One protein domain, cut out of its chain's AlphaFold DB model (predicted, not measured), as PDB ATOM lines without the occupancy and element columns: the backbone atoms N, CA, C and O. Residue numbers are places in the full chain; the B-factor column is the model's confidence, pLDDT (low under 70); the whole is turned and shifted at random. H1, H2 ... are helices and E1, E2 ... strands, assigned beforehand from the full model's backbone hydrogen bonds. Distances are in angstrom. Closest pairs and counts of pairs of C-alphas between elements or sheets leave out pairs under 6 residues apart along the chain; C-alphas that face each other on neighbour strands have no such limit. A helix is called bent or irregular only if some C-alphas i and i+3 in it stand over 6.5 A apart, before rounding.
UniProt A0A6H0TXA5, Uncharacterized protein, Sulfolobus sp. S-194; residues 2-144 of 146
ATOM      1  N   GLU A   2      97.936 -96.427 -30.763       76.44
ATOM      2  CA  GLU A   2      99.306 -95.956 -31.012       76.44
ATOM      3  C   GLU A   2      99.421 -94.696 -31.896       76.44
ATOM      4  O   GLU A   2     100.129 -93.765 -31.535       76.44
ATOM      5  N   ILE A   3      98.666 -94.596 -33.000       81.62
ATOM      6  CA  ILE A   3      98.657 -93.382 -33.844       81.62
ATOM      7  C   ILE A   3      98.232 -92.152 -33.034       81.62
ATOM      8  O   ILE A   3      98.875 -91.110 -33.100       81.62
ATOM      9  N   THR A   4      97.160 -92.273 -32.254       81.25
ATOM     10  CA  THR A   4      96.644 -91.178 -31.437       81.25
ATOM     11  C   THR A   4      97.640 -90.781 -30.352       81.25
ATOM     12  O   THR A   4      97.899 -89.594 -30.178       81.25
ATOM     13  N   ARG A   5      98.279 -91.771 -29.718       86.56
ATOM     14  CA  ARG A   5      99.382 -91.575 -28.768       86.56
ATOM     15  C   ARG A   5     100.492 -90.699 -29.339       86.56
ATOM     16  O   ARG A   5     100.865 -89.702 -28.730       86.56
ATOM     17  N   ASN A   6     100.970 -91.053 -30.529       90.94
ATOM     18  CA  ASN A   6     102.078 -90.358 -31.180       90.94
ATOM     19  C   ASN A   6     101.718 -88.903 -31.508       90.94
ATOM     20  O   ASN A   6     102.525 -88.008 -31.277       90.94
ATOM     21  N   LEU A   7     100.485 -88.646 -31.962       91.94
ATOM     22  CA  LEU A   7     100.005 -87.279 -32.202       91.94
ATOM     23  C   LEU A   7     100.041 -86.432 -30.924       91.94
ATOM     24  O   LEU A   7     100.419 -85.264 -30.955       91.94
ATOM     25  N   PHE A   8      99.674 -87.030 -29.792       89.88
ATOM     26  CA  PHE A   8      99.661 -86.352 -28.505       89.88
ATOM     27  C   PHE A   8     101.083 -86.046 -28.005       89.88
ATOM     28  O   PHE A   8     101.366 -84.939 -27.546       89.88
ATOM     29  N   GLU A   9     102.005 -87.001 -28.141       94.31
ATOM     30  CA  GLU A   9     103.424 -86.785 -27.842       94.31
ATOM     31  C   GLU A   9     104.035 -85.686 -28.715       94.31
ATOM     32  O   GLU A   9     104.797 -84.853 -28.223       94.31
ATOM     33  N   ASP A  10     103.690 -85.652 -30.000       96.06
ATOM     34  CA  ASP A  10     104.181 -84.634 -30.923       96.06
ATOM     35  C   ASP A  10     103.604 -83.250 -30.612       96.06
ATOM     36  O   ASP A  10     104.350 -82.268 -30.630       96.06
ATOM     37  N   LEU A  11     102.324 -83.159 -30.232       95.69
ATOM     38  CA  LEU A  11     101.736 -81.924 -29.709       95.69
ATOM     39  C   LEU A  11     102.489 -81.437 -28.463       95.69
ATOM     40  O   LEU A  11     102.859 -80.265 -28.398       95.69
ATOM     41  N   ILE A  12     102.757 -82.319 -27.494       95.75
ATOM     42  CA  ILE A  12     103.505 -81.960 -26.279       95.75
ATOM     43  C   ILE A  12     104.888 -81.424 -26.651       95.75
ATOM     44  O   ILE A  12     105.262 -80.348 -26.189       95.75
ATOM     45  N   LYS A  13     105.631 -82.111 -27.528       96.75
ATOM     46  CA  LYS A  13     106.947 -81.636 -27.988       96.75
ATOM     47  C   LYS A  13     106.846 -80.243 -28.605       96.75
ATOM     48  O   LYS A  13     107.610 -79.362 -28.223       96.75
ATOM     49  N   LYS A  14     105.886 -80.016 -29.511       96.00
ATOM     50  CA  LYS A  14     105.657 -78.700 -30.130       96.00
ATOM     51  C   LYS A  14     105.378 -77.631 -29.072       96.00
ATOM     52  O   LYS A  14     106.019 -76.583 -29.098       96.00
ATOM     53  N   LEU A  15     104.495 -77.907 -28.111       94.94
ATOM     54  CA  LEU A  15     104.172 -76.982 -27.020       94.94
ATOM     55  C   LEU A  15     105.403 -76.645 -26.166       94.94
ATOM     56  O   LEU A  15     105.575 -75.490 -25.784       94.94
ATOM     57  N   GLU A  16     106.278 -77.606 -25.873       94.88
ATOM     58  CA  GLU A  16     107.504 -77.387 -25.083       94.88
ATOM     59  C   GLU A  16     108.542 -76.511 -25.809       94.88
ATOM     60  O   GLU A  16     109.293 -75.790 -25.158       94.88
ATOM     61  N   THR A  17     108.554 -76.486 -27.147       94.44
ATOM     62  CA  THR A  17     109.490 -75.627 -27.907       94.44
ATOM     63  C   THR A  17     109.151 -74.135 -27.874       94.44
ATOM     64  O   THR A  17     109.993 -73.303 -28.216       94.44
ATOM     65  N   ILE A  18     107.931 -73.768 -27.475       92.19
ATOM     66  CA  ILE A  18     107.483 -72.372 -27.498       92.19
ATOM     67  C   ILE A  18     108.035 -71.615 -26.291       92.19
ATOM     68  O   ILE A  18     107.722 -71.919 -25.145       92.19
ATOM     69  N   SER A  19     108.833 -70.579 -26.529       88.62
ATOM     70  CA  SER A  19     109.259 -69.696 -25.441       88.62
ATOM     71  C   SER A  19     108.085 -68.857 -24.932       88.62
ATOM     72  O   SER A  19     107.313 -68.320 -25.724       88.62
ATOM     73  N   GLU A  20     107.989 -68.693 -23.612       88.38
ATOM     74  CA  GLU A  20     107.059 -67.736 -22.997       88.38
ATOM     75  C   GLU A  20     107.499 -66.277 -23.226       88.38
ATOM     76  O   GLU A  20     106.713 -65.347 -23.053       88.38
ATOM     77  N   ALA A  21     108.750 -66.054 -23.645       88.19
ATOM     78  CA  ALA A  21     109.270 -64.719 -23.906       88.19
ATOM     79  C   ALA A  21     108.524 -64.046 -25.069       88.19
ATOM     80  O   ALA A  21     108.509 -64.539 -26.198       88.19
ATOM     81  N   GLY A  22     107.942 -62.878 -24.793       83.31
ATOM     82  CA  GLY A  22     107.176 -62.108 -25.772       83.31
ATOM     83  C   GLY A  22     105.721 -62.556 -25.933       83.31
ATOM     84  O   GLY A  22     105.033 -61.996 -26.784       83.31
ATOM     85  N   LEU A  23     105.254 -63.519 -25.132       88.50
ATOM     86  CA  LEU A  23     103.829 -63.795 -24.975       88.50
ATOM     87  C   LEU A  23     103.202 -62.778 -24.017       88.50
ATOM     88  O   LEU A  23     103.824 -62.341 -23.046       88.50
ATOM     89  N   SER A  24     101.947 -62.422 -24.270       90.00
ATOM     90  CA  SER A  24     101.120 -61.765 -23.260       90.00
ATOM     91  C   SER A  24     100.902 -62.688 -22.055       90.00
ATOM     92  O   SER A  24     101.054 -63.907 -22.147       90.00
ATOM     93  N   PHE A  25     100.498 -62.117 -20.916       89.25
ATOM     94  CA  PHE A  25     100.185 -62.902 -19.718       89.25
ATOM     95  C   PHE A  25      99.166 -64.018 -20.010       89.25
ATOM     96  O   PHE A  25      99.399 -65.169 -19.657       89.25
ATOM     97  N   ASN A  26      98.084 -63.703 -20.731       89.44
ATOM     98  CA  ASN A  26      97.049 -64.684 -21.070       89.44
ATOM     99  C   ASN A  26      97.580 -65.800 -21.983       89.44
ATOM    100  O   ASN A  26      97.273 -66.965 -21.757       89.44
ATOM    101  N   GLU A  27      98.394 -65.474 -22.992       90.81
ATOM    102  CA  GLU A  27      99.006 -66.488 -23.863       90.81
ATOM    103  C   GLU A  27      99.942 -67.417 -23.085       90.81
ATOM    104  O   GLU A  27      99.917 -68.629 -23.303       90.81
ATOM    105  N   ALA A  28     100.740 -66.869 -22.164       92.69
ATOM    106  CA  ALA A  28     101.630 -67.659 -21.323       92.69
ATOM    107  C   ALA A  28     100.844 -68.617 -20.412       92.69
ATOM    108  O   ALA A  28     101.187 -69.795 -20.319       92.69
ATOM    109  N   GLU A  29      99.758 -68.152 -19.791       93.06
ATOM    110  CA  GLU A  29      98.910 -68.999 -18.944       93.06
ATOM    111  C   GLU A  29      98.194 -70.094 -19.745       93.06
ATOM    112  O   GLU A  29      98.154 -71.249 -19.318       93.06
ATOM    113  N   ILE A  30      97.704 -69.780 -20.948       94.31
ATOM    114  CA  ILE A  30      97.096 -70.775 -21.841       94.31
ATOM    115  C   ILE A  30      98.130 -71.813 -22.292       94.31
ATOM    116  O   ILE A  30      97.837 -73.009 -22.291       94.31
ATOM    117  N   LEU A  31      99.352 -71.390 -22.630       94.81
ATOM    118  CA  LEU A  31     100.434 -72.300 -23.007       94.81
ATOM    119  C   LEU A  31     100.812 -73.240 -21.853       94.81
ATOM    120  O   LEU A  31     100.946 -74.447 -22.065       94.81
ATOM    121  N   LYS A  32     100.950 -72.716 -20.628       95.12
ATOM    122  CA  LYS A  32     101.214 -73.530 -19.429       95.12
ATOM    123  C   LYS A  32     100.094 -74.527 -19.170       95.12
ATOM    124  O   LYS A  32     100.376 -75.696 -18.903       95.12
ATOM    125  N   PHE A  33      98.843 -74.079 -19.283       95.62
ATOM    126  CA  PHE A  33      97.677 -74.940 -19.147       95.62
ATOM    127  C   PHE A  33      97.715 -76.081 -20.165       95.62
ATOM    128  O   PHE A  33      97.657 -77.241 -19.769       95.62
ATOM    129  N   LEU A  34      97.889 -75.767 -21.456       95.25
ATOM    130  CA  LEU A  34      97.960 -76.771 -22.517       95.25
ATOM    131  C   LEU A  34      99.084 -77.776 -22.256       95.25
ATOM    132  O   LEU A  34      98.826 -78.969 -22.287       95.25
ATOM    133  N   ARG A  35     100.299 -77.336 -21.905       96.00
ATOM    134  CA  ARG A  35     101.412 -78.250 -21.572       96.00
ATOM    135  C   ARG A  35     101.062 -79.220 -20.448       96.00
ATOM    136  O   ARG A  35     101.292 -80.423 -20.577       96.00
ATOM    137  N   ALA A  36     100.552 -78.695 -19.338       96.25
ATOM    138  CA  ALA A  36     100.244 -79.494 -18.160       96.25
ATOM    139  C   ALA A  36      99.102 -80.477 -18.442       96.25
ATOM    140  O   ALA A  36      99.198 -81.666 -18.132       96.25
ATOM    141  N   GLU A  37      98.038 -79.985 -19.069       95.69
ATOM    142  CA  GLU A  37      96.841 -80.766 -19.327       95.69
ATOM    143  C   GLU A  37      97.070 -81.821 -20.403       95.69
ATOM    144  O   GLU A  37      96.645 -82.965 -20.245       95.69
ATOM    145  N   SER A  38      97.845 -81.480 -21.432       95.81
ATOM    146  CA  SER A  38      98.295 -82.424 -22.437       95.81
ATOM    147  C   SER A  38      99.049 -83.605 -21.806       95.81
ATOM    148  O   SER A  38      98.673 -84.760 -22.007       95.81
ATOM    149  N   LYS A  39     100.069 -83.352 -20.981       96.25
ATOM    150  CA  LYS A  39     100.818 -84.439 -20.322       96.25
ATOM    151  C   LYS A  39      99.906 -85.336 -19.485       96.25
ATOM    152  O   LYS A  39      99.975 -86.557 -19.588       96.25
ATOM    153  N   LYS A  40      98.992 -84.736 -18.720       96.31
ATOM    154  CA  LYS A  40      98.066 -85.485 -17.866       96.31
ATOM    155  C   LYS A  40      97.092 -86.354 -18.664       96.31
ATOM    156  O   LYS A  40      96.812 -87.484 -18.270       96.31
ATOM    157  N   GLN A  41      96.572 -85.850 -19.780       95.62
ATOM    158  CA  GLN A  41      95.686 -86.622 -20.652       95.62
ATOM    159  C   GLN A  41      96.412 -87.786 -21.327       95.62
ATOM    160  O   GLN A  41      95.838 -88.871 -21.420       95.62
ATOM    161  N   LEU A  42      97.676 -87.599 -21.725       94.94
ATOM    162  CA  LEU A  42      98.511 -88.684 -22.240       94.94
ATOM    163  C   LEU A  42      98.712 -89.792 -21.192       94.94
ATOM    164  O   LEU A  42      98.520 -90.962 -21.502       94.94
ATOM    165  N   GLU A  43      98.999 -89.440 -19.935       96.00
ATOM    166  CA  GLU A  43      99.132 -90.426 -18.850       96.00
ATOM    167  C   GLU A  43      97.841 -91.229 -18.612       96.00
ATOM    168  O   GLU A  43      97.878 -92.445 -18.410       96.00
ATOM    169  N   ILE A  44      96.682 -90.563 -18.615       95.88
ATOM    170  CA  ILE A  44      95.378 -91.229 -18.449       95.88
ATOM    171  C   ILE A  44      95.090 -92.141 -19.640       95.88
ATOM    172  O   ILE A  44      94.542 -93.232 -19.478       95.88
ATOM    173  N   PHE A  45      95.478 -91.717 -20.835       92.69
ATOM    174  CA  PHE A  45      95.335 -92.529 -22.026       92.69
ATOM    175  C   PHE A  45      96.215 -93.772 -22.009       92.69
ATOM    176  O   PHE A  45      95.721 -94.847 -22.336       92.69
ATOM    177  N   ASP A  46      97.474 -93.661 -21.589       94.44
ATOM    178  CA  ASP A  46      98.347 -94.827 -21.444       94.44
ATOM    179  C   ASP A  46      97.734 -95.826 -20.443       94.44
ATOM    180  O   ASP A  46      97.725 -97.036 -20.685       94.44
ATOM    181  N   LYS A  47      97.127 -95.337 -19.350       96.19
ATOM    182  CA  LYS A  47      96.369 -96.183 -18.410       96.19
ATOM    183  C   LYS A  47      95.159 -96.842 -19.072       96.19
ATOM    184  O   LYS A  47      94.990 -98.049 -18.937       96.19
ATOM    185  N   LEU A  48      94.355 -96.089 -19.825       95.56
ATOM    186  CA  LEU A  48      93.220 -96.621 -20.582       95.56
ATOM    187  C   LEU A  48      93.657 -97.716 -21.566       95.56
ATOM    188  O   LEU A  48      93.058 -98.789 -21.601       95.56
ATOM    189  N   GLU A  49      94.708 -97.461 -22.345       93.62
ATOM    190  CA  GLU A  49      95.255 -98.413 -23.309       93.62
ATOM    191  C   GLU A  49      95.715 -99.695 -22.621       93.62
ATOM    192  O   GLU A  49      95.396-100.795 -23.077       93.62
ATOM    193  N   ASN A  50      96.420 -99.559 -21.499       95.75
ATOM    194  CA  ASN A  50      96.877-100.695 -20.715       95.75
ATOM    195  C   ASN A  50      95.703-101.496 -20.141       95.75
ATOM    196  O   ASN A  50      95.721-102.721 -20.247       95.75
ATOM    197  N   SER A  51      94.661-100.840 -19.618       96.38
ATOM    198  CA  SER A  51      93.449-101.515 -19.133       96.38
ATOM    199  C   SER A  51      92.695-102.246 -20.250       96.38
ATOM    200  O   SER A  51      92.166-103.333 -20.026       96.38
ATOM    201  N   ILE A  52      92.662-101.698 -21.471       94.00
ATOM    202  CA  ILE A  52      92.063-102.375 -22.633       94.00
ATOM    203  C   ILE A  52      92.899-103.598 -23.033       94.00
ATOM    204  O   ILE A  52      92.346-104.682 -23.225       94.00
ATOM    205  N   LYS A  53      94.227-103.450 -23.132       93.50
ATOM    206  CA  LYS A  53      95.147-104.544 -23.491       93.50
ATOM    207  C   LYS A  53      95.104-105.688 -22.477       93.50
ATOM    208  O   LYS A  53      95.118-106.850 -22.874       93.50
ATOM    209  N   SER A  54      95.006-105.365 -21.187       96.38
ATOM    210  CA  SER A  54      94.874-106.339 -20.095       96.38
ATOM    211  C   SER A  54      93.448-106.865 -19.906       96.38
ATOM    212  O   SER A  54      93.225-107.720 -19.053       96.38
ATOM    213  N   GLN A  55      92.487-106.382 -20.701       95.06
ATOM    214  CA  GLN A  55      91.064-106.711 -20.600       95.06
ATOM    215  C   GLN A  55      90.445-106.392 -19.226       95.06
ATOM    216  O   GLN A  55      89.411-106.957 -18.861       95.06
ATOM    217  N   ASN A  56      91.034-105.462 -18.470       96.19
ATOM    218  CA  ASN A  56      90.447-104.934 -17.244       96.19
ATOM    219  C   ASN A  56      89.382-103.876 -17.582       96.19
ATOM    220  O   ASN A  56      89.612-102.670 -17.498       96.19
ATOM    221  N   TRP A  57      88.203-104.332 -18.007       94.31
ATOM    222  CA  TRP A  57      87.153-103.467 -18.556       94.31
ATOM    223  C   TRP A  57      86.591-102.449 -17.554       94.31
ATOM    224  O   TRP A  57      86.237-101.345 -17.963       94.31
ATOM    225  N   ASN A  58      86.553-102.784 -16.258       93.62
ATOM    226  CA  ASN A  58      86.132-101.860 -15.197       93.62
ATOM    227  C   ASN A  58      87.105-100.681 -15.058       93.62
ATOM    228  O   ASN A  58      86.701 -99.525 -14.944       93.62
ATOM    229  N   GLU A  59      88.403-100.965 -15.109       96.31
ATOM    230  CA  GLU A  59      89.426 -99.924 -15.070       96.31
ATOM    231  C   GLU A  59      89.461 -99.133 -16.384       96.31
ATOM    232  O   GLU A  59      89.580 -97.911 -16.367       96.31
ATOM    233  N   ALA A  60      89.258 -99.802 -17.523       96.19
ATOM    234  CA  ALA A  60      89.189 -99.148 -18.823       96.19
ATOM    235  C   ALA A  60      88.032 -98.139 -18.888       96.19
ATOM    236  O   ALA A  60      88.231 -97.004 -19.317       96.19
ATOM    237  N   ILE A  61      86.830 -98.502 -18.421       95.12
ATOM    238  CA  ILE A  61      85.712 -97.552 -18.411       95.12
ATOM    239  C   ILE A  61      85.960 -96.392 -17.440       95.12
ATOM    240  O   ILE A  61      85.664 -95.248 -17.776       95.12
ATOM    241  N   SER A  62      86.566 -96.655 -16.279       95.62
ATOM    242  CA  SER A  62      86.929 -95.609 -15.317       95.62
ATOM    243  C   SER A  62      87.938 -94.620 -15.912       95.62
ATOM    244  O   SER A  62      87.682 -93.417 -15.919       95.62
ATOM    245  N   ASN A  63      89.028 -95.117 -16.506       97.38
ATOM    246  CA  ASN A  63      90.034 -94.284 -17.169       97.38
ATOM    247  C   ASN A  63      89.441 -93.487 -18.341       97.38
ATOM    248  O   ASN A  63      89.802 -92.329 -18.538       97.38
ATOM    249  N   PHE A  64      88.494 -94.064 -19.087       96.12
ATOM    250  CA  PHE A  64      87.780 -93.347 -20.143       96.12
ATOM    251  C   PHE A  64      86.928 -92.191 -19.601       96.12
ATOM    252  O   PHE A  64      86.975 -91.093 -20.152       96.12
ATOM    253  N   LEU A  65      86.179 -92.398 -18.515       96.00
ATOM    254  CA  LEU A  65      85.381 -91.332 -17.902       96.00
ATOM    255  C   LEU A  65      86.266 -90.211 -17.341       96.00
ATOM    256  O   LEU A  65      85.979 -89.040 -17.578       96.00
ATOM    257  N   ILE A  66      87.378 -90.565 -16.686       96.69
ATOM    258  CA  ILE A  66      88.374 -89.597 -16.198       96.69
ATOM    259  C   ILE A  66      88.964 -88.801 -17.371       96.69
ATOM    260  O   ILE A  66      89.114 -87.584 -17.281       96.69
ATOM    261  N   LEU A  67      89.274 -89.456 -18.493       95.25
ATOM    262  CA  LEU A  67      89.766 -88.774 -19.691       95.25
ATOM    263  C   LEU A  67      88.751 -87.748 -20.210       95.25
ATOM    264  O   LEU A  67      89.120 -86.607 -20.483       95.25
ATOM    265  N   VAL A  68      87.476 -88.131 -20.325       96.19
ATOM    266  CA  VAL A  68      86.416 -87.218 -20.781       96.19
ATOM    267  C   VAL A  68      86.244 -86.042 -19.819       96.19
ATOM    268  O   VAL A  68      86.097 -84.905 -20.265       96.19
ATOM    269  N   GLU A  69      86.332 -86.276 -18.509       95.81
ATOM    270  CA  GLU A  69      86.319 -85.212 -17.502       95.81
ATOM    271  C   GLU A  69      87.467 -84.212 -17.722       95.81
ATOM    272  O   GLU A  69      87.235 -83.004 -17.773       95.81
ATOM    273  N   ARG A  70      88.700 -84.696 -17.917       96.00
ATOM    274  CA  ARG A  70      89.871 -83.847 -18.211       96.00
ATOM    275  C   ARG A  70      89.707 -83.042 -19.496       96.00
ATOM    276  O   ARG A  70      90.021 -81.847 -19.531       96.00
ATOM    277  N   ILE A  71      89.158 -83.665 -20.536       95.62
ATOM    278  CA  ILE A  71      88.826 -82.973 -21.781       95.62
ATOM    279  C   ILE A  71      87.812 -81.857 -21.507       95.62
ATOM    280  O   ILE A  71      88.032 -80.724 -21.927       95.62
ATOM    281  N   ASN A  72      86.756 -82.127 -20.740       95.50
ATOM    282  CA  ASN A  72      85.761 -81.117 -20.384       95.50
ATOM    283  C   ASN A  72      86.351 -79.962 -19.570       95.50
ATOM    284  O   ASN A  72      86.040 -78.810 -19.861       95.50
ATOM    285  N   VAL A  73      87.249 -80.230 -18.618       95.06
ATOM    286  CA  VAL A  73      87.998 -79.180 -17.899       95.06
ATOM    287  C   VAL A  73      88.777 -78.298 -18.878       95.06
ATOM    288  O   VAL A  73      88.790 -77.076 -18.745       95.06
ATOM    289  N   SER A  74      89.377 -78.907 -19.898       95.25
ATOM    290  CA  SER A  74      90.115 -78.184 -20.936       95.25
ATOM    291  C   SER A  74      89.213 -77.312 -21.793       95.25
ATOM    292  O   SER A  74      89.528 -76.146 -22.009       95.25
ATOM    293  N   LEU A  75      88.083 -77.850 -22.252       93.50
ATOM    294  CA  LEU A  75      87.099 -77.096 -23.026       93.50
ATOM    295  C   LEU A  75      86.557 -75.918 -22.207       93.50
ATOM    296  O   LEU A  75      86.529 -74.794 -22.702       93.50
ATOM    297  N   LEU A  76      86.223 -76.148 -20.935       92.94
ATOM    298  CA  LEU A  76      85.742 -75.118 -20.013       92.94
ATOM    299  C   LEU A  76      86.756 -74.006 -19.745       92.94
ATOM    300  O   LEU A  76      86.336 -72.900 -19.424       92.94
ATOM    301  N   PHE A  77      88.058 -74.277 -19.826       93.69
ATOM    302  CA  PHE A  77      89.096 -73.260 -19.672       93.69
ATOM    303  C   PHE A  77      89.387 -72.542 -20.996       93.69
ATOM    304  O   PHE A  77      89.335 -71.315 -21.067       93.69
ATOM    305  N   LEU A  78      89.676 -73.299 -22.058       92.69
ATOM    306  CA  LEU A  78      90.147 -72.767 -23.340       92.69
ATOM    307  C   LEU A  78      89.060 -71.991 -24.087       92.69
ATOM    308  O   LEU A  78      89.356 -70.996 -24.741       92.69
ATOM    309  N   LEU A  79      87.801 -72.421 -23.966       91.00
ATOM    310  CA  LEU A  79      86.670 -71.825 -24.682       91.00
ATOM    311  C   LEU A  79      85.962 -70.724 -23.882       91.00
ATOM    312  O   LEU A  79      84.913 -70.235 -24.298       91.00
ATOM    313  N   GLN A  80      86.537 -70.284 -22.756       90.19
ATOM    314  CA  GLN A  80      86.107 -69.034 -22.125       90.19
ATOM    315  C   GLN A  80      86.331 -67.871 -23.096       90.19
ATOM    316  O   GLN A  80      87.391 -67.829 -23.724       90.19
ATOM    317  N   PRO A  81      85.409 -66.893 -23.193       89.75
ATOM    318  CA  PRO A  81      85.488 -65.835 -24.201       89.75
ATOM    319  C   PRO A  81      86.851 -65.130 -24.268       89.75
ATOM    320  O   PRO A  81      87.390 -64.925 -25.354       89.75
ATOM    321  N   THR A  82      87.447 -64.823 -23.113       90.19
ATOM    322  CA  THR A  82      88.762 -64.170 -23.016       90.19
ATOM    323  C   THR A  82      89.896 -65.045 -23.554       90.19
ATOM    324  O   THR A  82      90.740 -64.572 -24.319       90.19
ATOM    325  N   ASN A  83      89.911 -66.326 -23.180       91.38
ATOM    326  CA  ASN A  83      90.956 -67.264 -23.584       91.38
ATOM    327  C   ASN A  83      90.824 -67.612 -25.063       91.38
ATOM    328  O   ASN A  83      91.810 -67.557 -25.790       91.38
ATOM    329  N   TYR A  84      89.601 -67.857 -25.530       90.25
ATOM    330  CA  TYR A  84      89.324 -68.123 -26.934       90.25
ATOM    331  C   TYR A  84      89.691 -66.929 -27.823       90.25
ATOM    332  O   TYR A  84      90.396 -67.090 -28.815       90.25
ATOM    333  N   SER A  85      89.304 -65.707 -27.439       89.06
ATOM    334  CA  SER A  85      89.675 -64.501 -28.190       89.06
ATOM    335  C   SER A  85      91.189 -64.286 -28.253       89.06
ATOM    336  O   SER A  85      91.688 -63.762 -29.253       89.06
ATOM    337  N   THR A  86      91.910 -64.662 -27.194       90.75
ATOM    338  CA  THR A  86      93.377 -64.636 -27.168       90.75
ATOM    339  C   THR A  86      93.934 -65.703 -28.113       90.75
ATOM    340  O   THR A  86      94.754 -65.391 -28.971       90.75
ATOM    341  N   LEU A  87      93.434 -66.939 -28.015       89.25
ATOM    342  CA  LEU A  87      93.863 -68.091 -28.809       89.25
ATOM    343  C   LEU A  87      93.750 -67.847 -30.311       89.25
ATOM    344  O   LEU A  87      94.737 -68.051 -31.012       89.25
ATOM    345  N   VAL A  88      92.599 -67.362 -30.785       85.88
ATOM    346  CA  VAL A  88      92.315 -67.183 -32.221       85.88
ATOM    347  C   VAL A  88      93.358 -66.303 -32.918       85.88
ATOM    348  O   VAL A  88      93.699 -66.559 -34.069       85.88
ATOM    349  N   ASN A  89      93.912 -65.313 -32.215       84.25
ATOM    350  CA  ASN A  89      94.900 -64.378 -32.762       84.25
ATOM    351  C   ASN A  89      96.343 -64.683 -32.322       84.25
ATOM    352  O   ASN A  89      97.264 -63.941 -32.663       84.25
ATOM    353  N   SER A  90      96.545 -65.749 -31.547       85.81
ATOM    354  CA  SER A  90      97.837 -66.085 -30.951       85.81
ATOM    355  C   SER A  90      98.709 -66.937 -31.871       85.81
ATOM    356  O   SER A  90      98.239 -67.653 -32.759       85.81
ATOM    357  N   ARG A  91     100.008 -66.967 -31.562       82.19
ATOM    358  CA  ARG A  91     100.973 -67.886 -32.193       82.19
ATOM    359  C   ARG A  91     100.701 -69.363 -31.886       82.19
ATOM    360  O   ARG A  91     101.250 -70.224 -32.565       82.19
ATOM    361  N   ILE A  92      99.880 -69.652 -30.875       86.06
ATOM    362  CA  ILE A  92      99.541 -71.013 -30.434       86.06
ATOM    363  C   ILE A  92      98.191 -71.502 -30.983       86.06
ATOM    364  O   ILE A  92      97.789 -72.622 -30.680       86.06
ATOM    365  N   SER A  93      97.518 -70.705 -31.821       90.25
ATOM    366  CA  SER A  93      96.208 -71.024 -32.408       90.25
ATOM    367  C   SER A  93      96.188 -72.380 -33.126       90.25
ATOM    368  O   SER A  93      95.334 -73.222 -32.863       90.25
ATOM    369  N   SER A  94      97.193 -72.658 -33.965       91.88
ATOM    370  CA  SER A  94      97.285 -73.933 -34.692       91.88
ATOM    371  C   SER A  94      97.472 -75.139 -33.770       91.88
ATOM    372  O   SER A  94      96.917 -76.201 -34.037       91.88
ATOM    373  N   LEU A  95      98.215 -74.980 -32.669       92.94
ATOM    374  CA  LEU A  95      98.408 -76.042 -31.679       92.94
ATOM    375  C   LEU A  95      97.144 -76.289 -30.858       92.94
ATOM    376  O   LEU A  95      96.888 -77.418 -30.452       92.94
ATOM    377  N   PHE A  96      96.343 -75.250 -30.631       92.25
ATOM    378  CA  PHE A  96      95.034 -75.386 -30.009       92.25
ATOM    379  C   PHE A  96      94.054 -76.166 -30.901       92.25
ATOM    380  O   PHE A  96      93.403 -77.093 -30.422       92.25
ATOM    381  N   GLU A  97      93.993 -75.871 -32.201       92.12
ATOM    382  CA  GLU A  97      93.177 -76.643 -33.153       92.12
ATOM    383  C   GLU A  97      93.658 -78.101 -33.285       92.12
ATOM    384  O   GLU A  97      92.858 -79.042 -33.340       92.12
ATOM    385  N   GLU A  98      94.979 -78.310 -33.276       95.00
ATOM    386  CA  GLU A  98      95.584 -79.646 -33.240       95.00
ATOM    387  C   GLU A  98      95.178 -80.395 -31.961       95.00
ATOM    388  O   GLU A  98      94.742 -81.545 -32.031       95.00
ATOM    389  N   TYR A  99      95.220 -79.727 -30.806       94.88
ATOM    390  CA  TYR A  99      94.747 -80.274 -29.538       94.88
ATOM    391  C   TYR A  99      93.274 -80.706 -29.605       94.88
ATOM    392  O   TYR A  99      92.970 -81.854 -29.273       94.88
ATOM    393  N   LEU A 100      92.371 -79.841 -30.092       93.06
ATOM    394  CA  LEU A 100      90.945 -80.166 -30.256       93.06
ATOM    395  C   LEU A 100      90.725 -81.384 -31.168       93.06
ATOM    396  O   LEU A 100      89.901 -82.259 -30.880       93.06
ATOM    397  N   SER A 101      91.490 -81.465 -32.254       93.25
ATOM    398  CA  SER A 101      91.432 -82.582 -33.199       93.25
ATOM    399  C   SER A 101      91.861 -83.895 -32.542       93.25
ATOM    400  O   SER A 101      91.188 -84.921 -32.688       93.25
ATOM    401  N   ILE A 102      92.951 -83.861 -31.770       93.94
ATOM    402  CA  ILE A 102      93.481 -85.028 -31.068       93.94
ATOM    403  C   ILE A 102      92.476 -85.525 -30.022       93.94
ATOM    404  O   ILE A 102      92.124 -86.705 -30.053       93.94
ATOM    405  N   ILE A 103      91.935 -84.664 -29.151       93.00
ATOM    406  CA  ILE A 103      90.979 -85.103 -28.113       93.00
ATOM    407  C   ILE A 103      89.704 -85.727 -28.710       93.00
ATOM    408  O   ILE A 103      89.186 -86.713 -28.183       93.00
ATOM    409  N   SER A 104      89.227 -85.221 -29.853       91.25
ATOM    410  CA  SER A 104      88.068 -85.780 -30.563       91.25
ATOM    411  C   SER A 104      88.362 -87.184 -31.109       91.25
ATOM    412  O   SER A 104      87.580 -88.131 -30.932       91.25
ATOM    413  N   LEU A 105      89.544 -87.361 -31.707       91.56
ATOM    414  CA  LEU A 105      90.007 -88.661 -32.184       91.56
ATOM    415  C   LEU A 105      90.209 -89.656 -31.029       91.56
ATOM    416  O   LEU A 105      89.924 -90.846 -31.175       91.56
ATOM    417  N   TYR A 106      90.651 -89.177 -29.867       89.38
ATOM    418  CA  TYR A 106      90.808 -89.978 -28.652       89.38
ATOM    419  C   TYR A 106      89.480 -90.528 -28.149       89.38
ATOM    420  O   TYR A 106      89.348 -91.739 -27.949       89.38
ATOM    421  N   VAL A 107      88.487 -89.657 -27.959       92.88
ATOM    422  CA  VAL A 107      87.170 -90.052 -27.444       92.88
ATOM    423  C   VAL A 107      86.514 -91.059 -28.383       92.88
ATOM    424  O   VAL A 107      86.070 -92.119 -27.942       92.88
ATOM    425  N   SER A 108      86.518 -90.777 -29.687       92.06
ATOM    426  CA  SER A 108      85.945 -91.677 -30.692       92.06
ATOM    427  C   SER A 108      86.654 -93.038 -30.735       92.06
ATOM    428  O   SER A 108      85.989 -94.075 -30.677       92.06
ATOM    429  N   SER A 109      87.990 -93.056 -30.751       91.00
ATOM    430  CA  SER A 109      88.779 -94.297 -30.766       91.00
ATOM    431  C   SER A 109      88.556 -95.144 -29.513       91.00
ATOM    432  O   SER A 109      88.400 -96.362 -29.609       91.00
ATOM    433  N   SER A 110      88.506 -94.505 -28.345       92.06
ATOM    434  CA  SER A 110      88.286 -95.179 -27.062       92.06
ATOM    435  C   SER A 110      86.909 -95.840 -27.015       92.06
ATOM    436  O   SER A 110      86.785 -97.014 -26.666       92.06
ATOM    437  N   LEU A 111      85.867 -95.127 -27.457       92.31
ATOM    438  CA  LEU A 111      84.505 -95.664 -27.528       92.31
ATOM    439  C   LEU A 111      84.402 -96.874 -28.458       92.31
ATOM    440  O   LEU A 111      83.729 -97.846 -28.117       92.31
ATOM    441  N   LEU A 112      85.065 -96.834 -29.617       91.88
ATOM    442  CA  LEU A 112      85.067 -97.949 -30.569       91.88
ATOM    443  C   LEU A 112      85.695 -99.218 -29.979       91.88
ATOM    444  O   LEU A 112      85.226-100.314 -30.277       91.88
ATOM    445  N   GLN A 113      86.709 -99.084 -29.121       91.19
ATOM    446  CA  GLN A 113      87.348-100.227 -28.460       91.19
ATOM    447  C   GLN A 113      86.563-100.740 -27.248       91.19
ATOM    448  O   GLN A 113      86.518-101.947 -27.003       91.19
ATOM    449  N   LEU A 114      85.920 -99.841 -26.500       92.62
ATOM    450  CA  LEU A 114      85.126-100.213 -25.330       92.62
ATOM    451  C   LEU A 114      83.827-100.918 -25.730       92.62
ATOM    452  O   LEU A 114      83.517-101.975 -25.180       92.62
ATOM    453  N   ARG A 115      83.088-100.376 -26.712       91.62
ATOM    454  CA  ARG A 115      81.734-100.825 -27.102       91.62
ATOM    455  C   ARG A 115      81.556-102.345 -27.232       91.62
ATOM    456  O   ARG A 115      80.594-102.847 -26.652       91.62
ATOM    457  N   PRO A 116      82.439-103.098 -27.916       91.62
ATOM    458  CA  PRO A 116      82.290-104.549 -28.054       91.62
ATOM    459  C   PRO A 116      82.348-105.322 -26.728       91.62
ATOM    460  O   PRO A 116      81.875-106.454 -26.655       91.62
ATOM    461  N   ASN A 117      82.932-104.732 -25.682       92.06
ATOM    462  CA  ASN A 117      83.232-105.404 -24.419       92.06
ATOM    463  C   ASN A 117      82.368-104.931 -23.240       92.06
ATOM    464  O   ASN A 117      82.376-105.582 -22.200       92.06
ATOM    465  N   LEU A 118      81.579-103.865 -23.394       88.81
ATOM    466  CA  LEU A 118      80.773-103.267 -22.315       88.81
ATOM    467  C   LEU A 118      79.791-104.242 -21.655       88.81
ATOM    468  O   LEU A 118      79.626-104.232 -20.436       88.81
ATOM    469  N   ARG A 119      79.205-105.157 -22.437       89.19
ATOM    470  CA  ARG A 119      78.276-106.166 -21.903       89.19
ATOM    471  C   ARG A 119      78.934-107.112 -20.898       89.19
ATOM    472  O   ARG A 119      78.236-107.653 -20.049       89.19
ATOM    473  N   LYS A 120      80.261-107.291 -20.960       88.12
ATOM    474  CA  LYS A 120      81.021-108.114 -20.002       88.12
ATOM    475  C   LYS A 120      81.020-107.520 -18.589       88.12
ATOM    476  O   LYS A 120      81.297-108.243 -17.644       88.12
ATOM    477  N   ILE A 121      80.714-106.228 -18.460       89.81
ATOM    478  CA  ILE A 121      80.686-105.489 -17.191       89.81
ATOM    479  C   ILE A 121      79.303-104.901 -16.885       89.81
ATOM    480  O   ILE A 121      79.188-103.911 -16.175       89.81
ATOM    481  N   GLY A 122      78.238-105.488 -17.442       90.00
ATOM    482  CA  GLY A 122      76.859-105.071 -17.153       90.00
ATOM    483  C   GLY A 122      76.432-103.750 -17.802       90.00
ATOM    484  O   GLY A 122      75.352-103.246 -17.499       90.00
ATOM    485  N   ILE A 123      77.233-103.195 -18.716       92.69
ATOM    486  CA  ILE A 123      76.894-101.979 -19.464       92.69
ATOM    487  C   ILE A 123      76.287-102.378 -20.812       92.69
ATOM    488  O   ILE A 123      76.928-103.030 -21.639       92.69
ATOM    489  N   GLU A 124      75.045-101.974 -21.057       91.88
ATOM    490  CA  GLU A 124      74.328-102.294 -22.293       91.88
ATOM    491  C   GLU A 124      74.750-101.397 -23.450       91.88
ATOM    492  O   GLU A 124      74.903-101.862 -24.584       91.88
ATOM    493  N   SER A 125      74.945-100.108 -23.168       90.75
ATOM    494  CA  SER A 125      75.368 -99.138 -24.167       90.75
ATOM    495  C   SER A 125      76.107 -97.956 -23.552       90.75
ATOM    496  O   SER A 125      75.898 -97.594 -22.394       90.75
ATOM    497  N   ILE A 126      76.970 -97.354 -24.369       93.06
ATOM    498  CA  ILE A 126      77.604 -96.069 -24.100       93.06
ATOM    499  C   ILE A 126      77.467 -95.176 -25.333       93.06
ATOM    500  O   ILE A 126      77.768 -95.577 -26.471       93.06
ATOM    501  N   THR A 127      77.019 -93.952 -25.110       90.94
ATOM    502  CA  THR A 127      76.926 -92.916 -26.133       90.94
ATOM    503  C   THR A 127      77.668 -91.678 -25.666       90.94
ATOM    504  O   THR A 127      77.745 -91.390 -24.474       90.94
ATOM    505  N   ALA A 128      78.257 -90.975 -26.627       91.81
ATOM    506  CA  ALA A 128      78.899 -89.696 -26.398       91.81
ATOM    507  C   ALA A 128      78.262 -88.662 -27.318       91.81
ATOM    508  O   ALA A 128      77.989 -88.957 -28.485       91.81
ATOM    509  N   SER A 129      78.025 -87.469 -26.795       91.12
ATOM    510  CA  SER A 129      77.515 -86.327 -27.547       91.12
ATOM    511  C   SER A 129      78.273 -85.066 -27.154       91.12
ATOM    512  O   SER A 129      78.891 -85.008 -26.093       91.12
ATOM    513  N   ILE A 130      78.240 -84.057 -28.019       88.44
ATOM    514  CA  ILE A 130      78.847 -82.753 -27.753       88.44
ATOM    515  C   ILE A 130      77.717 -81.758 -27.491       88.44
ATOM    516  O   ILE A 130      76.806 -81.634 -28.311       88.44
ATOM    517  N   SER A 131      77.761 -81.058 -26.359       87.38
ATOM    518  CA  SER A 131      76.953 -79.858 -26.130       87.38
ATOM    519  C   SER A 131      77.724 -78.630 -26.586       87.38
ATOM    520  O   SER A 131      78.946 -78.600 -26.488       87.38
ATOM    521  N   SER A 132      77.021 -77.602 -27.055       76.44
ATOM    522  CA  SER A 132      77.635 -76.362 -27.541       76.44
ATOM    523  C   SER A 132      77.688 -75.238 -26.504       76.44
ATOM    524  O   SER A 132      78.425 -74.279 -26.711       76.44
ATOM    525  N   ASN A 133      76.935 -75.318 -25.399       76.06
ATOM    526  CA  ASN A 133      76.850 -74.225 -24.427       76.06
ATOM    527  C   ASN A 133      76.673 -74.708 -22.964       76.06
ATOM    528  O   ASN A 133      75.548 -75.030 -22.577       76.06
ATOM    529  N   PRO A 134      77.747 -74.747 -22.148       75.69
ATOM    530  CA  PRO A 134      79.144 -74.642 -22.569       75.69
ATOM    531  C   PRO A 134      79.554 -75.840 -23.450       75.69
ATOM    532  O   PRO A 134      78.918 -76.903 -23.388       75.69
ATOM    533  N   PRO A 135      80.599 -75.689 -24.280       85.81
ATOM    534  CA  PRO A 135      81.194 -76.803 -25.002       85.81
ATOM    535  C   PRO A 135      81.614 -77.920 -24.045       85.81
ATOM    536  O   PRO A 135      82.467 -77.715 -23.182       85.81
ATOM    537  N   SER A 136      81.002 -79.093 -24.175       91.25
ATOM    538  CA  SER A 136      81.341 -80.254 -23.350       91.25
ATOM    539  C   SER A 136      81.012 -81.556 -24.065       91.25
ATOM    540  O   SER A 136      80.149 -81.605 -24.940       91.25
ATOM    541  N   ILE A 137      81.706 -82.618 -23.684       93.62
ATOM    542  CA  ILE A 137      81.437 -83.988 -24.091       93.62
ATOM    543  C   ILE A 137      80.616 -84.644 -22.985       93.62
ATOM    544  O   ILE A 137      81.081 -84.805 -21.857       93.62
ATOM    545  N   ASN A 138      79.398 -85.047 -23.324       93.00
ATOM    546  CA  ASN A 138      78.500 -85.766 -22.434       93.00
ATOM    547  C   ASN A 138      78.573 -87.257 -22.733       93.00
ATOM    548  O   ASN A 138      78.515 -87.657 -23.896       93.00
ATOM    549  N   ILE A 139      78.664 -88.072 -21.684       94.00
ATOM    550  CA  ILE A 139      78.636 -89.530 -21.778       94.00
ATOM    551  C   ILE A 139      77.352 -90.026 -21.132       94.00
ATOM    552  O   ILE A 139      77.115 -89.781 -19.952       94.00
ATOM    553  N   SER A 140      76.553 -90.761 -21.897       93.12
ATOM    554  CA  SER A 140      75.386 -91.471 -21.385       93.12
ATOM    555  C   SER A 140      75.664 -92.964 -21.408       93.12
ATOM    556  O   SER A 140      76.156 -93.508 -22.400       93.12
ATOM    557  N   MET A 141      75.350 -93.631 -20.305       93.69
ATOM    558  CA  MET A 141      75.582 -95.056 -20.123       93.69
ATOM    559  C   MET A 141      74.293 -95.721 -19.660       93.69
ATOM    560  O   MET A 141      73.651 -95.245 -18.726       93.69
ATOM    561  N   VAL A 142      73.929 -96.824 -20.306       93.25
ATOM    562  CA  VAL A 142      72.821 -97.676 -19.865       93.25
ATOM    563  C   VAL A 142      73.422 -98.884 -19.171       93.25
ATOM    564  O   VAL A 142      74.167 -99.647 -19.787       93.25
ATOM    565  N   ILE A 143      73.119 -99.029 -17.885       90.38
ATOM    566  CA  ILE A 143      73.555-100.151 -17.055       90.38
ATOM    567  C   ILE A 143      72.366-101.088 -16.911       90.38
ATOM    568  O   ILE A 143      71.254-100.637 -16.627       90.38
ATOM    569  N   LYS A 144      72.600-102.382 -17.120       85.12
ATOM    570  CA  LYS A 144      71.565-103.389 -16.942       85.12
ATOM    571  C   LYS A 144      71.124-103.381 -15.476       85.12
ATOM    572  O   LYS A 144      71.942-103.609 -14.589       85.12
TER     573      LYS A 144
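What this domain is: This is residues 2 to 144 of the 146 residues of an uncharacterized protein of Sulfolobus sp. S-194 (UniProt A0A6H0TXA5). Four helices, H1, H2, H3 and H5, make a long up-and-down bundle, and a hairpin of two strands, E1 and E2, runs lengthwise along its side beside H3 and H5, away from H1. The short helix H4 crosses one end of the bundle, near the first residues of H2. The printed part has 143 residues, with five named helices and then two named strands along the chain; the sheet, in the order E1 - E2, is antiparallel, and the class is mostly helix. It is compact, with a radius of gyration of the C-alphas of 16.3 A, and only just elongated, with spans of 54 by 31 by 17 A.

Where its parts are: Find C-alpha 2 at (99.306, -95.956, -31.012); from there H1 runs through residues 2 to 17, 22.9 A. H2 follows at residues 25 to 53, starting from C-alpha 25 at (100.185, -62.902, -19.718) and spanning 42.1 A. Next come H3, residues 57 to 78, 31.2 A, and H4, residues 81 to 88, 10.6 A. Look at residues 93 to 121 for H5, 40.7 A; it is irregular, with C-alphas 116 and 119 7.5 A apart, and has a kink of 54 degrees near residue 115. E1 is residues 123 to 132, 26.9 A, and E2 is residues 135 to 143, 25.8 A, ending at C-alpha 143 at (73.555, -100.151, -17.055).

How they stand to each other: H1, H2, H3 and H5 form a bundle, up and down, each running against the one before it. Start with H2, the hub, touching three helices. It forms a helical hairpin with H1, at a shallow tilt of 24 degrees, the C-alphas of Leu 15 and Arg 35 being closest at 6.2 A. It forms another with H3, at 12 degrees, where the C-alphas of Ser 51 and Ala 60 are closest at 4.9 A. With residues 26 to 30 alone H2 touches H4, about perpendicular at 85 degrees; Glu 27 and Thr 86 have the closest C-alphas, 6.8 A apart. H5 touches H3, opposite ways at 24 degrees, with the C-alphas of Asn 58 and Ile 121 closest at 6.8 A. H5 touches H1 with residues 95 to 106 alone, the closest C-alphas being those of Thr 4 and Tyr 106, 6.6 A. Look next at the strands: the closest C-alphas of H3 and E2 are those of Asn 72 and Ser 136, 5.4 A, and those of H5 and E1 are Leu 118 and Glu 124, 6.5 A. In the hairpin E1 and E2, N 127 and O 140 are within hydrogen-bond range at 2.9 A, as are N 138 and O 129 at 2.8 A. H1 is apart from H3 and from both strands. Every O i to N i+4 pair is within range in H1, H2, H3 and H4; in H5 it is 20 of 25.

The domain as a whole: The two C-alphas farthest apart, Gly 22 and Lys 144, are 55.2 A from each other. The printed part has no cut; the link H1 to H2 is short, and the others are tight. The mean pLDDT of the printed part is 91.9, and no printed residue is under 70.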